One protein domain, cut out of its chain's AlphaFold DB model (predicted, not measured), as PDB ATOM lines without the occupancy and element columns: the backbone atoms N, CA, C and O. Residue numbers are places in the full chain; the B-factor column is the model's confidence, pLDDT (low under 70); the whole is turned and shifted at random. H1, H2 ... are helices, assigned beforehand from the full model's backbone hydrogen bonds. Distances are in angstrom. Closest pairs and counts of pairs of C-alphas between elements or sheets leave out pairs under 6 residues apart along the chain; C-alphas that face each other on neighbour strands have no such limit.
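Overview. This is residues 229 to 312 of the 648 residues of an uncharacterized protein of Phytomonospora endophytica (UniProt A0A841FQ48). Six helices form a compact, rounded body of two rows laid face to face, H6, H4 and H2 in one and H5, H3 and H1 in the other, and the chain zigzags between the rows. The helices of one row run broadly against those of the other, with H3 in the middle and H1 and H6 toward opposite ends. The printed part has 84 residues, with six named helices in the order H1 to H6 and no named strand, and its class is all helix. It is compact, with a radius of gyration of the C-alphas of 12.0 A, and its rounded outline spans 32 by 27 by 20 A.

Arrangement. Start at H6, residues 295 to 310, the longest helix. It touches H4, residues 273 to 279, at a shallow tilt of 29 degrees, the same way; the closest C-alphas, those of Ala 274 and Gly 300, are 3.7 A apart. With its residues 301 to 308 alone, H6 only just touches H5, residues 284 to 289, with 3 pairs of C-alphas within 8 A, the closest being Phe 284 and Leu 304 at 6.5 A. H5 and H6 form a helical hairpin, at a shallow tilt of 31 degrees, opposite ways. Farther along, H4 touches H2, residues 248 to 255, at a steep tilt of 54 degrees, and the C-alphas of Ala 252 and Val 276 come closest, at 4.2 A. The hub is H3, residues 262 to 271, touching four helices. H3 makes a helical hairpin with H2, at a shallow tilt of 11 degrees, opposite ways, with the C-alphas of Ala 255 and Arg 265 closest at 5.2 A. It touches H4 at Tyr 269 and Val 276, whose C-alphas are the closest at 5.5 A, and H5 at Ala 266 and Leu 287, the closest at 5.7 A. H3 also touches H1, residues 234 to 243, at a shallow tilt of 22 degrees, the same way; the C-alphas of Ala 238 and Val 264 are the closest, at 5.7 A. H3 and H6 are near each other, while H1 and H6 are apart. The helix packing is part aligned, part crossed. In each of H1 to H6, every O i to N i+4 pair is within hydrogen-bond range.

Along the chain. Find C-alpha 295 at (-8.950, 2.774, -33.842); from there H6 runs 22.5 A to C-alpha 310 at (-5.685, 3.495, -56.136). Then look for C-alpha 234 at (-28.816, 18.529, -46.960), where H1 begins its 14.1 A. H3 measures 14.4 A, H2 10.5 A, H4 10.4 A and H5 9.2 A.

Size, cuts and confidence. The C-alphas farthest apart, those of Glu 243 and Gly 312, are 37.2 A apart. Residues 229 to 312 have no cut. The links are tight except H2 to H3, which is short. The mean pLDDT of the printed part is 90.0; look at residues 282 to 283, between H4 and H5, for values under 70.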
ATOM      1  N   ARG A 229     -34.280   9.298 -54.280       82.31
ATOM      2  CA  ARG A 229     -34.521  10.709 -53.998       82.31
ATOM      3  C   ARG A 229     -33.532  11.562 -54.775       82.31
ATOM      4  O   ARG A 229     -32.335  11.592 -54.469       82.31
ATOM      5  N   ALA A 230     -34.048  12.223 -55.810       73.94
ATOM      6  CA  ALA A 230     -33.265  13.110 -56.661       73.94
ATOM      7  C   ALA A 230     -32.673  14.272 -55.850       73.94
ATOM      8  O   ALA A 230     -31.483  14.553 -55.971       73.94
ATOM      9  N   GLU A 231     -33.468  14.858 -54.953       86.25
ATOM     10  CA  GLU A 231     -33.103  16.036 -54.168       86.25
ATOM     11  C   GLU A 231     -33.284  15.751 -52.672       86.25
ATOM     12  O   GLU A 231     -34.352  15.334 -52.226       86.25
ATOM     13  N   LEU A 232     -32.216  15.947 -51.896       93.50
ATOM     14  CA  LEU A 232     -32.259  15.949 -50.436       93.50
ATOM     15  C   LEU A 232     -31.952  17.364 -49.950       93.50
ATOM     16  O   LEU A 232     -30.985  17.978 -50.400       93.50
ATOM     17  N   ASP A 233     -32.735  17.853 -48.993       95.81
ATOM     18  CA  ASP A 233     -32.377  19.034 -48.217       95.81
ATOM     19  C   ASP A 233     -31.245  18.643 -47.257       95.81
ATOM     20  O   ASP A 233     -31.447  18.052 -46.191       95.81
ATOM     21  N   TRP A 234     -30.016  18.915 -47.688       96.38
ATOM     22  CA  TRP A 234     -28.816  18.529 -46.960       96.38
ATOM     23  C   TRP A 234     -28.663  19.240 -45.614       96.38
ATOM     24  O   TRP A 234     -28.061  18.654 -44.712       96.38
ATOM     25  N   ASP A 235     -29.241  20.432 -45.443       97.62
ATOM     26  CA  ASP A 235     -29.242  21.135 -44.157       97.62
ATOM     27  C   ASP A 235     -30.143  20.403 -43.159       97.62
ATOM     28  O   ASP A 235     -29.745  20.160 -42.015       97.62
ATOM     29  N   ARG A 236     -31.316  19.938 -43.610       97.19
ATOM     30  CA  ARG A 236     -32.185  19.069 -42.802       97.19
ATOM     31  C   ARG A 236     -31.538  17.726 -42.475       97.19
ATOM     32  O   ARG A 236     -31.610  17.287 -41.329       97.19
ATOM     33  N   VAL A 237     -30.874  17.083 -43.438       97.50
ATOM     34  CA  VAL A 237     -30.148  15.819 -43.201       97.50
ATOM     35  C   VAL A 237     -29.027  16.017 -42.173       97.50
ATOM     36  O   VAL A 237     -28.857  15.181 -41.283       97.50
ATOM     37  N   ALA A 238     -28.283  17.123 -42.258       97.56
ATOM     38  CA  ALA A 238     -27.232  17.460 -41.302       97.56
ATOM     39  C   ALA A 238     -27.791  17.713 -39.897       97.56
ATOM     40  O   ALA A 238     -27.257  17.177 -38.926       97.56
ATOM     41  N   ALA A 239     -28.884  18.477 -39.790       97.75
ATOM     42  CA  ALA A 239     -29.563  18.736 -38.524       97.75
ATOM     43  C   ALA A 239     -30.066  17.436 -37.878       97.75
ATOM     44  O   ALA A 239     -29.806  17.196 -36.701       97.75
ATOM     45  N   ALA A 240     -30.695  16.555 -38.662       97.88
ATOM     46  CA  ALA A 240     -31.171  15.262 -38.181       97.88
ATOM     47  C   ALA A 240     -30.032  14.341 -37.712       97.88
ATOM     48  O   ALA A 240     -30.206  13.635 -36.720       97.88
ATOM     49  N   HIS A 241     -28.874  14.354 -38.388       97.75
ATOM     50  CA  HIS A 241     -27.686  13.607 -37.956       97.75
ATOM     51  C   HIS A 241     -27.064  14.177 -36.675       97.75
ATOM     52  O   HIS A 241     -26.554  13.424 -35.853       97.75
ATOM     53  N   ALA A 242     -27.067  15.503 -36.520       97.38
ATOM     54  CA  ALA A 242     -26.535  16.164 -35.334       97.38
ATOM     55  C   ALA A 242     -27.408  15.917 -34.092       97.38
ATOM     56  O   ALA A 242     -26.874  15.786 -32.994       97.38
ATOM     57  N   GLU A 243     -28.730  15.849 -34.272       97.81
ATOM     58  CA  GLU A 243     -29.686  15.492 -33.218       97.81
ATOM     59  C   GLU A 243     -29.562  14.016 -32.811       97.81
ATOM     60  O   GLU A 243     -29.451  13.711 -31.624       97.81
ATOM     61  N   ASP A 244     -29.559  13.111 -33.793       97.38
ATOM     62  CA  ASP A 244     -29.459  11.665 -33.591       97.38
ATOM     63  C   ASP A 244     -28.596  11.042 -34.704       97.38
ATOM     64  O   ASP A 244     -29.053  10.919 -35.852       97.38
ATOM     65  N   PRO A 245     -27.331  10.677 -34.407       97.06
ATOM     66  CA  PRO A 245     -26.410  10.170 -35.408       97.06
ATOM     67  C   PRO A 245     -26.947   8.936 -36.133       97.06
ATOM     68  O   PRO A 245     -27.130   7.864 -35.561       97.06
ATOM     69  N   PHE A 246     -27.110   9.071 -37.449       97.31
ATOM     70  CA  PHE A 246     -27.424   7.960 -38.342       97.31
ATOM     71  C   PHE A 246     -26.497   6.754 -38.145       97.31
ATOM     72  O   PHE A 246     -25.324   6.893 -37.794       97.31
ATOM     73  N   SER A 247     -27.001   5.563 -38.483       95.94
ATOM     74  CA  SER A 247     -26.206   4.332 -38.480       95.94
ATOM     75  C   SER A 247     -24.958   4.441 -39.374       95.94
ATOM     76  O   SER A 247     -24.906   5.241 -40.315       95.94
ATOM     77  N   ALA A 248     -23.954   3.596 -39.125       95.00
ATOM     78  CA  ALA A 248     -22.729   3.562 -39.928       95.00
ATOM     79  C   ALA A 248     -23.019   3.267 -41.413       95.00
ATOM     80  O   ALA A 248     -22.461   3.894 -42.316       95.00
ATOM     81  N   THR A 249     -23.966   2.360 -41.660       93.19
ATOM     82  CA  THR A 249     -24.485   2.028 -42.990       93.19
ATOM     83  C   THR A 249     -25.082   3.248 -43.685       93.19
ATOM     84  O   THR A 249     -24.690   3.572 -44.807       93.19
ATOM     85  N   THR A 250     -25.998   3.939 -43.007       95.25
ATOM     86  CA  THR A 250     -26.672   5.130 -43.531       95.25
ATOM     87  C   THR A 250     -25.677   6.241 -43.831       95.25
ATOM     88  O   THR A 250     -25.682   6.806 -44.924       95.25
ATOM     89  N   SER A 251     -24.753   6.487 -42.905       96.06
ATOM     90  CA  SER A 251     -23.704   7.494 -43.054       96.06
ATOM     91  C   SER A 251     -22.821   7.217 -44.271       96.06
ATOM     92  O   SER A 251     -22.546   8.118 -45.062       96.06
ATOM     93  N   ALA A 252     -22.432   5.959 -44.487       93.62
ATOM     94  CA  ALA A 252     -21.625   5.570 -45.639       93.62
ATOM     95  C   ALA A 252     -22.367   5.724 -46.974       93.62
ATOM     96  O   ALA A 252     -21.772   6.139 -47.968       93.62
ATOM     97  N   VAL A 253     -23.660   5.393 -47.008       92.75
ATOM     98  CA  VAL A 253     -24.498   5.558 -48.202       92.75
ATOM     99  C   VAL A 253     -24.685   7.036 -48.535       92.75
ATOM    100  O   VAL A 253     -24.446   7.425 -49.679       92.75
ATOM    101  N   LEU A 254     -25.043   7.871 -47.557       94.25
ATOM    102  CA  LEU A 254     -25.215   9.310 -47.762       94.25
ATOM    103  C   LEU A 254     -23.909   9.964 -48.223       94.25
ATOM    104  O   LEU A 254     -23.906  10.695 -49.208       94.25
ATOM    105  N   ALA A 255     -22.779   9.616 -47.603       94.31
ATOM    106  CA  ALA A 255     -21.463  10.111 -48.005       94.31
ATOM    107  C   ALA A 255     -21.019   9.663 -49.412       94.31
ATOM    108  O   ALA A 255     -20.136  10.283 -50.013       94.31
ATOM    109  N   SER A 256     -21.601   8.583 -49.942       91.31
ATOM    110  CA  SER A 256     -21.340   8.094 -51.301       91.31
ATOM    111  C   SER A 256     -22.129   8.832 -52.382       91.31
ATOM    112  O   SER A 256     -21.857   8.646 -53.569       91.31
ATOM    113  N   ARG A 257     -23.099   9.672 -52.003       91.06
ATOM    114  CA  ARG A 257     -23.837  10.475 -52.971       91.06
ATOM    115  C   ARG A 257     -22.954  11.584 -53.547       91.06
ATOM    116  O   ARG A 257     -22.194  12.236 -52.828       91.06
ATOM    117  N   GLY A 258     -23.063  11.793 -54.858       89.50
ATOM    118  CA  GLY A 258     -22.278  12.793 -55.587       89.50
ATOM    119  C   GLY A 258     -22.602  14.235 -55.189       89.50
ATOM    120  O   GLY A 258     -21.711  15.076 -55.222       89.50
ATOM    121  N   ASP A 259     -23.835  14.489 -54.754       91.88
ATOM    122  CA  ASP A 259     -24.356  15.790 -54.327       91.88
ATOM    123  C   ASP A 259     -24.231  16.044 -52.813       91.88
ATOM    124  O   ASP A 259     -24.564  17.132 -52.361       91.88
ATOM    125  N   CYS A 260     -23.743  15.074 -52.022       93.81
ATOM    126  CA  CYS A 260     -23.555  15.223 -50.573       93.81
ATOM    127  C   CYS A 260     -22.522  16.325 -50.265       93.81
ATOM    128  O   CYS A 260     -21.340  16.114 -50.588       93.81
ATOM    129  N   PRO A 261     -22.914  17.450 -49.621       94.31
ATOM    130  CA  PRO A 261     -22.012  18.552 -49.326       94.31
ATOM    131  C   PRO A 261     -20.867  18.127 -48.413       94.31
ATOM    132  O   PRO A 261     -21.013  17.264 -47.544       94.31
ATOM    133  N   GLU A 262     -19.719  18.780 -48.575       92.62
ATOM    134  CA  GLU A 262     -18.494  18.449 -47.846       92.62
ATOM    135  C   GLU A 262     -18.675  18.517 -46.322       92.62
ATOM    136  O   GLU A 262     -18.234  17.611 -45.617       92.62
ATOM    137  N   ALA A 263     -19.393  19.530 -45.824       93.88
ATOM    138  CA  ALA A 263     -19.676  19.695 -44.397       93.88
ATOM    139  C   ALA A 263     -20.510  18.536 -43.824       93.88
ATOM    140  O   ALA A 263     -20.194  18.014 -42.755       93.88
ATOM    141  N   VAL A 264     -21.529  18.075 -44.559       95.88
ATOM    142  CA  VAL A 264     -22.342  16.918 -44.152       95.88
ATOM    143  C   VAL A 264     -21.493  15.654 -44.175       95.88
ATOM    144  O   VAL A 264     -21.484  14.894 -43.212       95.88
ATOM    145  N   ARG A 265     -20.699  15.447 -45.231       95.31
ATOM    146  CA  ARG A 265     -19.792  14.297 -45.340       95.31
ATOM    147  C   ARG A 265     -18.771  14.252 -44.202       95.31
ATOM    148  O   ARG A 265     -18.495  13.174 -43.681       95.31
ATOM    149  N   ALA A 266     -18.239  15.407 -43.807       94.06
ATOM    150  CA  ALA A 266     -17.341  15.552 -42.668       94.06
ATOM    151  C   ALA A 266     -18.028  15.186 -41.343       94.06
ATOM    152  O   ALA A 266     -17.441  14.450 -40.551       94.06
ATOM    153  N   ALA A 267     -19.274  15.623 -41.130       95.38
ATOM    154  CA  ALA A 267     -20.066  15.247 -39.957       95.38
ATOM    155  C   ALA A 267     -20.335  13.730 -39.910       95.38
ATOM    156  O   ALA A 267     -20.067  13.085 -38.899       95.38
ATOM    157  N   LEU A 268     -20.750  13.137 -41.034       96.38
ATOM    158  CA  LEU A 268     -20.956  11.690 -41.158       96.38
ATOM    159  C   LEU A 268     -19.661  10.905 -40.881       96.38
ATOM    160  O   LEU A 268     -19.684   9.876 -40.205       96.38
ATOM    161  N   TYR A 269     -18.522  11.386 -41.390       95.81
ATOM    162  CA  TYR A 269     -17.211  10.773 -41.165       95.81
ATOM    163  C   TYR A 269     -16.742  10.902 -39.715       95.81
ATOM    164  O   TYR A 269     -16.119   9.975 -39.209       95.81
ATOM    165  N   ALA A 270     -17.037  12.013 -39.036       94.94
ATOM    166  CA  ALA A 270     -16.718  12.173 -37.619       94.94
ATOM    167  C   ALA A 270     -17.404  11.092 -36.765       94.94
ATOM    168  O   ALA A 270     -16.773  10.543 -35.861       94.94
ATOM    169  N   SER A 271     -18.651  10.748 -37.103       95.88
ATOM    170  CA  SER A 271     -19.429   9.700 -36.432       95.88
ATOM    171  C   SER A 271     -18.980   8.283 -36.817       95.88
ATOM    172  O   SER A 271     -18.816   7.437 -35.941       95.88
ATOM    173  N   HIS A 272     -18.739   8.021 -38.111       96.19
ATOM    174  CA  HIS A 272     -18.430   6.677 -38.638       96.19
ATOM    175  C   HIS A 272     -17.268   6.686 -39.652       96.19
ATOM    176  O   HIS A 272     -17.483   6.523 -40.860       96.19
ATOM    177  N   PRO A 273     -16.011   6.875 -39.198       94.94
ATOM    178  CA  PRO A 273     -14.888   7.132 -40.098       94.94
ATOM    179  C   PRO A 273     -14.600   5.990 -41.077       94.94
ATOM    180  O   PRO A 273     -14.301   6.222 -42.249       94.94
ATOM    181  N   ALA A 274     -14.652   4.738 -40.610       93.06
ATOM    182  CA  ALA A 274     -14.270   3.587 -41.417       93.06
ATOM    183  C   ALA A 274     -15.262   3.348 -42.562       93.06
ATOM    184  O   ALA A 274     -14.847   3.151 -43.709       93.06
ATOM    185  N   GLU A 275     -16.555   3.379 -42.267       94.00
ATOM    186  CA  GLU A 275     -17.639   3.090 -43.199       94.00
ATOM    187  C   GLU A 275     -17.798   4.218 -44.217       94.00
ATOM    188  O   GLU A 275     -17.931   3.949 -45.414       94.00
ATOM    189  N   VAL A 276     -17.698   5.476 -43.776       95.12
ATOM    190  CA  VAL A 276     -17.725   6.631 -44.680       95.12
ATOM    191  C   VAL A 276     -16.509   6.631 -45.605       95.12
ATOM    192  O   VAL A 276     -16.672   6.787 -46.815       95.12
ATOM    193  N   ALA A 277     -15.302   6.358 -45.094       93.00
ATOM    194  CA  ALA A 277     -14.101   6.257 -45.930       93.00
ATOM    195  C   ALA A 277     -14.189   5.178 -47.015       93.00
ATOM    196  O   ALA A 277     -13.602   5.319 -48.088       93.00
ATOM    197  N   GLU A 278     -14.898   4.085 -46.737       89.62
ATOM    198  CA  GLU A 278     -15.063   2.984 -47.682       89.62
ATOM    199  C   GLU A 278     -15.898   3.388 -48.899       89.62
ATOM    200  O   GLU A 278     -15.623   2.911 -50.001       89.62
ATOM    201  N   ARG A 279     -16.888   4.272 -48.715       88.38
ATOM    202  CA  ARG A 279     -17.905   4.575 -49.733       88.38
ATOM    203  C   ARG A 279     -17.900   6.011 -50.256       88.38
ATOM    204  O   ARG A 279     -18.544   6.254 -51.273       88.38
ATOM    205  N   ALA A 280     -17.180   6.940 -49.627       86.50
ATOM    206  CA  ALA A 280     -17.144   8.340 -50.046       86.50
ATOM    207  C   ALA A 280     -16.764   8.496 -51.531       86.50
ATOM    208  O   ALA A 280     -15.768   7.940 -52.011       86.50
ATOM    209  N   ALA A 281     -17.576   9.258 -52.269       70.69
ATOM    210  CA  ALA A 281     -17.463   9.339 -53.721       70.69
ATOM    211  C   ALA A 281     -16.289  10.210 -54.187       70.69
ATOM    212  O   ALA A 281     -15.571   9.796 -55.103       70.69
ATOM    213  N   THR A 282     -16.079  11.390 -53.584       67.31
ATOM    214  CA  THR A 282     -15.327  12.478 -54.254       67.31
ATOM    215  C   THR A 282     -14.554  13.477 -53.375       67.31
ATOM    216  O   THR A 282     -13.950  14.381 -53.936       67.31
ATOM    217  N   SER A 283     -14.467  13.337 -52.048       63.47
ATOM    218  CA  SER A 283     -13.805  14.369 -51.212       63.47
ATOM    219  C   SER A 283     -12.861  13.751 -50.191       63.47
ATOM    220  O   SER A 283     -13.268  13.465 -49.074       63.47
ATOM    221  N   PHE A 284     -11.602  13.519 -50.567       73.62
ATOM    222  CA  PHE A 284     -10.608  12.957 -49.647       73.62
ATOM    223  C   PHE A 284      -9.932  14.008 -48.748       73.62
ATOM    224  O   PHE A 284      -9.877  13.760 -47.543       73.62
ATOM    225  N   PRO A 285      -9.471  15.181 -49.246       79.75
ATOM    226  CA  PRO A 285      -8.740  16.147 -48.413       79.75
ATOM    227  C   PRO A 285      -9.552  16.650 -47.212       79.75
ATOM    228  O   PRO A 285      -9.056  16.668 -46.088       79.75
ATOM    229  N   ALA A 286     -10.830  16.957 -47.440       84.50
ATOM    230  CA  ALA A 286     -11.796  17.367 -46.424       84.50
ATOM    231  C   ALA A 286     -11.878  16.403 -45.236       84.50
ATOM    232  O   ALA A 286     -11.856  16.801 -44.073       84.50
ATOM    233  N   LEU A 287     -11.941  15.104 -45.535       90.06
ATOM    234  CA  LEU A 287     -12.120  14.063 -44.529       90.06
ATOM    235  C   LEU A 287     -10.863  13.865 -43.679       90.06
ATOM    236  O   LEU A 287     -10.975  13.515 -42.508       90.06
ATOM    237  N   PHE A 288      -9.675  14.160 -44.216       86.69
ATOM    238  CA  PHE A 288      -8.442  14.194 -43.421       86.69
ATOM    239  C   PHE A 288      -8.351  15.402 -42.490       86.69
ATOM    240  O   PHE A 288      -7.611  15.357 -41.505       86.69
ATOM    241  N   ALA A 289      -9.072  16.485 -42.787       85.94
ATOM    242  CA  ALA A 289      -9.139  17.648 -41.912       85.94
ATOM    243  C   ALA A 289     -10.062  17.423 -40.703       85.94
ATOM    244  O   ALA A 289      -9.928  18.139 -39.709       85.94
ATOM    245  N   VAL A 290     -10.953  16.424 -40.755       89.06
ATOM    246  CA  VAL A 290     -11.852  16.094 -39.643       89.06
ATOM    247  C   VAL A 290     -11.030  15.588 -38.454       89.06
ATOM    248  O   VAL A 290     -10.360  14.559 -38.568       89.06
ATOM    249  N   PRO A 291     -11.065  16.275 -37.299       84.50
ATOM    250  CA  PRO A 291     -10.323  15.841 -36.131       84.50
ATOM    251  C   PRO A 291     -10.897  14.524 -35.612       84.50
ATOM    252  O   PRO A 291     -12.102  14.376 -35.423       84.50
ATOM    253  N   GLY A 292     -10.022  13.566 -35.328       82.75
ATOM    254  CA  GLY A 292     -10.431  12.319 -34.706       82.75
ATOM    255  C   GLY A 292      -9.268  11.549 -34.113       82.75
ATOM    256  O   GLY A 292      -8.095  11.735 -34.451       82.75
ATOM    257  N   SER A 293      -9.599  10.678 -33.169       81.44
ATOM    258  CA  SER A 293      -8.644   9.782 -32.535       81.44
ATOM    259  C   SER A 293      -9.274   8.410 -32.320       81.44
ATOM    260  O   SER A 293     -10.487   8.244 -32.414       81.44
ATOM    261  N   GLY A 294      -8.436   7.408 -32.069       87.19
ATOM    262  CA  GLY A 294      -8.879   6.041 -31.819       87.19
ATOM    263  C   GLY A 294      -8.823   5.112 -33.041       87.19
ATOM    264  O   GLY A 294      -8.441   5.527 -34.141       87.19
ATOM    265  N   PRO A 295      -9.141   3.820 -32.835       87.06
ATOM    266  CA  PRO A 295      -8.950   2.774 -33.842       87.06
ATOM    267  C   PRO A 295      -9.805   2.950 -35.101       87.06
ATOM    268  O   PRO A 295      -9.296   2.737 -36.200       87.06
ATOM    269  N   GLU A 296     -11.065   3.376 -34.961       88.69
ATOM    270  CA  GLU A 296     -11.971   3.555 -36.107       88.69
ATOM    271  C   GLU A 296     -11.534   4.709 -37.005       88.69
ATOM    272  O   GLU A 296     -11.439   4.546 -38.219       88.69
ATOM    273  N   HIS A 297     -11.142   5.842 -36.419       88.31
ATOM    274  CA  HIS A 297     -10.610   6.963 -37.189       88.31
ATOM    275  C   HIS A 297      -9.301   6.595 -37.905       88.31
ATOM    276  O   HIS A 297      -9.111   6.924 -39.073       88.31
ATOM    277  N   ALA A 298      -8.421   5.828 -37.250       86.12
ATOM    278  CA  ALA A 298      -7.219   5.302 -37.895       86.12
ATOM    279  C   ALA A 298      -7.542   4.330 -39.047       86.12
ATOM    280  O   ALA A 298      -6.831   4.317 -40.055       86.12
ATOM    281  N   ARG A 299      -8.602   3.520 -38.924       89.38
ATOM    282  CA  ARG A 299      -9.088   2.632 -39.991       89.38
ATOM    283  C   ARG A 299      -9.679   3.432 -41.158       89.38
ATOM    284  O   ARG A 299      -9.345   3.132 -42.303       89.38
ATOM    285  N   GLY A 300     -10.485   4.457 -40.875       90.50
ATOM    286  CA  GLY A 300     -11.023   5.395 -41.866       90.50
ATOM    287  C   GLY A 300      -9.923   6.102 -42.652       90.50
ATOM    288  O   GLY A 300      -9.881   5.995 -43.875       90.50
ATOM    289  N   ALA A 301      -8.949   6.692 -41.955       88.00
ATOM    290  CA  ALA A 301      -7.799   7.339 -42.581       88.00
ATOM    291  C   ALA A 301      -7.030   6.382 -43.509       88.00
ATOM    292  O   ALA A 301      -6.745   6.730 -44.653       88.00
ATOM    293  N   ARG A 302      -6.753   5.143 -43.070       87.75
ATOM    294  CA  ARG A 302      -6.098   4.127 -43.919       87.75
ATOM    295  C   ARG A 302      -6.904   3.823 -45.184       87.75
ATOM    296  O   ARG A 302      -6.316   3.736 -46.255       87.75
ATOM    297  N   ARG A 303      -8.230   3.684 -45.080       89.88
ATOM    298  CA  ARG A 303      -9.112   3.437 -46.237       89.88
ATOM    299  C   ARG A 303      -9.086   4.601 -47.227       89.88
ATOM    300  O   ARG A 303      -8.945   4.356 -48.423       89.88
ATOM    301  N   LEU A 304      -9.164   5.844 -46.743       88.88
ATOM    302  CA  LEU A 304      -9.061   7.036 -47.590       88.88
ATOM    303  C   LEU A 304      -7.714   7.078 -48.321       88.88
ATOM    304  O   LEU A 304      -7.688   7.258 -49.534       88.88
ATOM    305  N   ILE A 305      -6.611   6.848 -47.602       86.06
ATOM    306  CA  ILE A 305      -5.261   6.859 -48.177       86.06
ATOM    307  C   ILE A 305      -5.115   5.782 -49.263       86.06
ATOM    308  O   ILE A 305      -4.639   6.081 -50.357       86.06
ATOM    309  N   THR A 306      -5.559   4.549 -48.994       84.69
ATOM    310  CA  THR A 306      -5.548   3.464 -49.987       84.69
ATOM    311  C   THR A 306      -6.344   3.854 -51.232       84.69
ATOM    312  O   THR A 306      -5.834   3.730 -52.339       84.69
ATOM    313  N   ARG A 307      -7.550   4.415 -51.074       83.88
ATOM    314  CA  ARG A 307      -8.376   4.839 -52.215       83.88
ATOM    315  C   ARG A 307      -7.758   5.981 -53.017       83.88
ATOM    316  O   ARG A 307      -7.867   5.968 -54.238       83.88
ATOM    317  N   MET A 308      -7.135   6.965 -52.368       84.31
ATOM    318  CA  MET A 308      -6.430   8.038 -53.079       84.31
ATOM    319  C   MET A 308      -5.297   7.480 -53.928       84.31
ATOM    320  O   MET A 308      -5.187   7.832 -55.100       84.31
ATOM    321  N   ARG A 309      -4.510   6.557 -53.363       83.12
ATOM    322  CA  ARG A 309      -3.457   5.856 -54.096       83.12
ATOM    323  C   ARG A 309      -4.023   5.095 -55.292       83.12
ATOM    324  O   ARG A 309      -3.526   5.266 -56.398       83.12
ATOM    325  N   ASP A 310      -5.075   4.312 -55.082       80.31
ATOM    326  CA  ASP A 310      -5.685   3.495 -56.136       80.31
ATOM    327  C   ASP A 310      -6.337   4.359 -57.241       80.31
ATOM    328  O   ASP A 310      -6.528   3.894 -58.360       80.31
ATOM    329  N   ARG A 311      -6.643   5.633 -56.950       79.56
ATOM    330  CA  ARG A 311      -7.124   6.638 -57.916       79.56
ATOM    331  C   ARG A 311      -6.018   7.498 -58.538       79.56
ATOM    332  O   ARG A 311      -6.336   8.387 -59.320       79.56
ATOM    333  N   GLY A 312      -4.752   7.285 -58.183       81.94
ATOM    334  CA  GLY A 312      -3.631   8.089 -58.678       81.94
ATOM    335  C   GLY A 312      -3.529   9.504 -58.086       81.94
ATOM    336  O   GLY A 312      -2.759  10.309 -58.599       81.94
TER     337      GLY A 312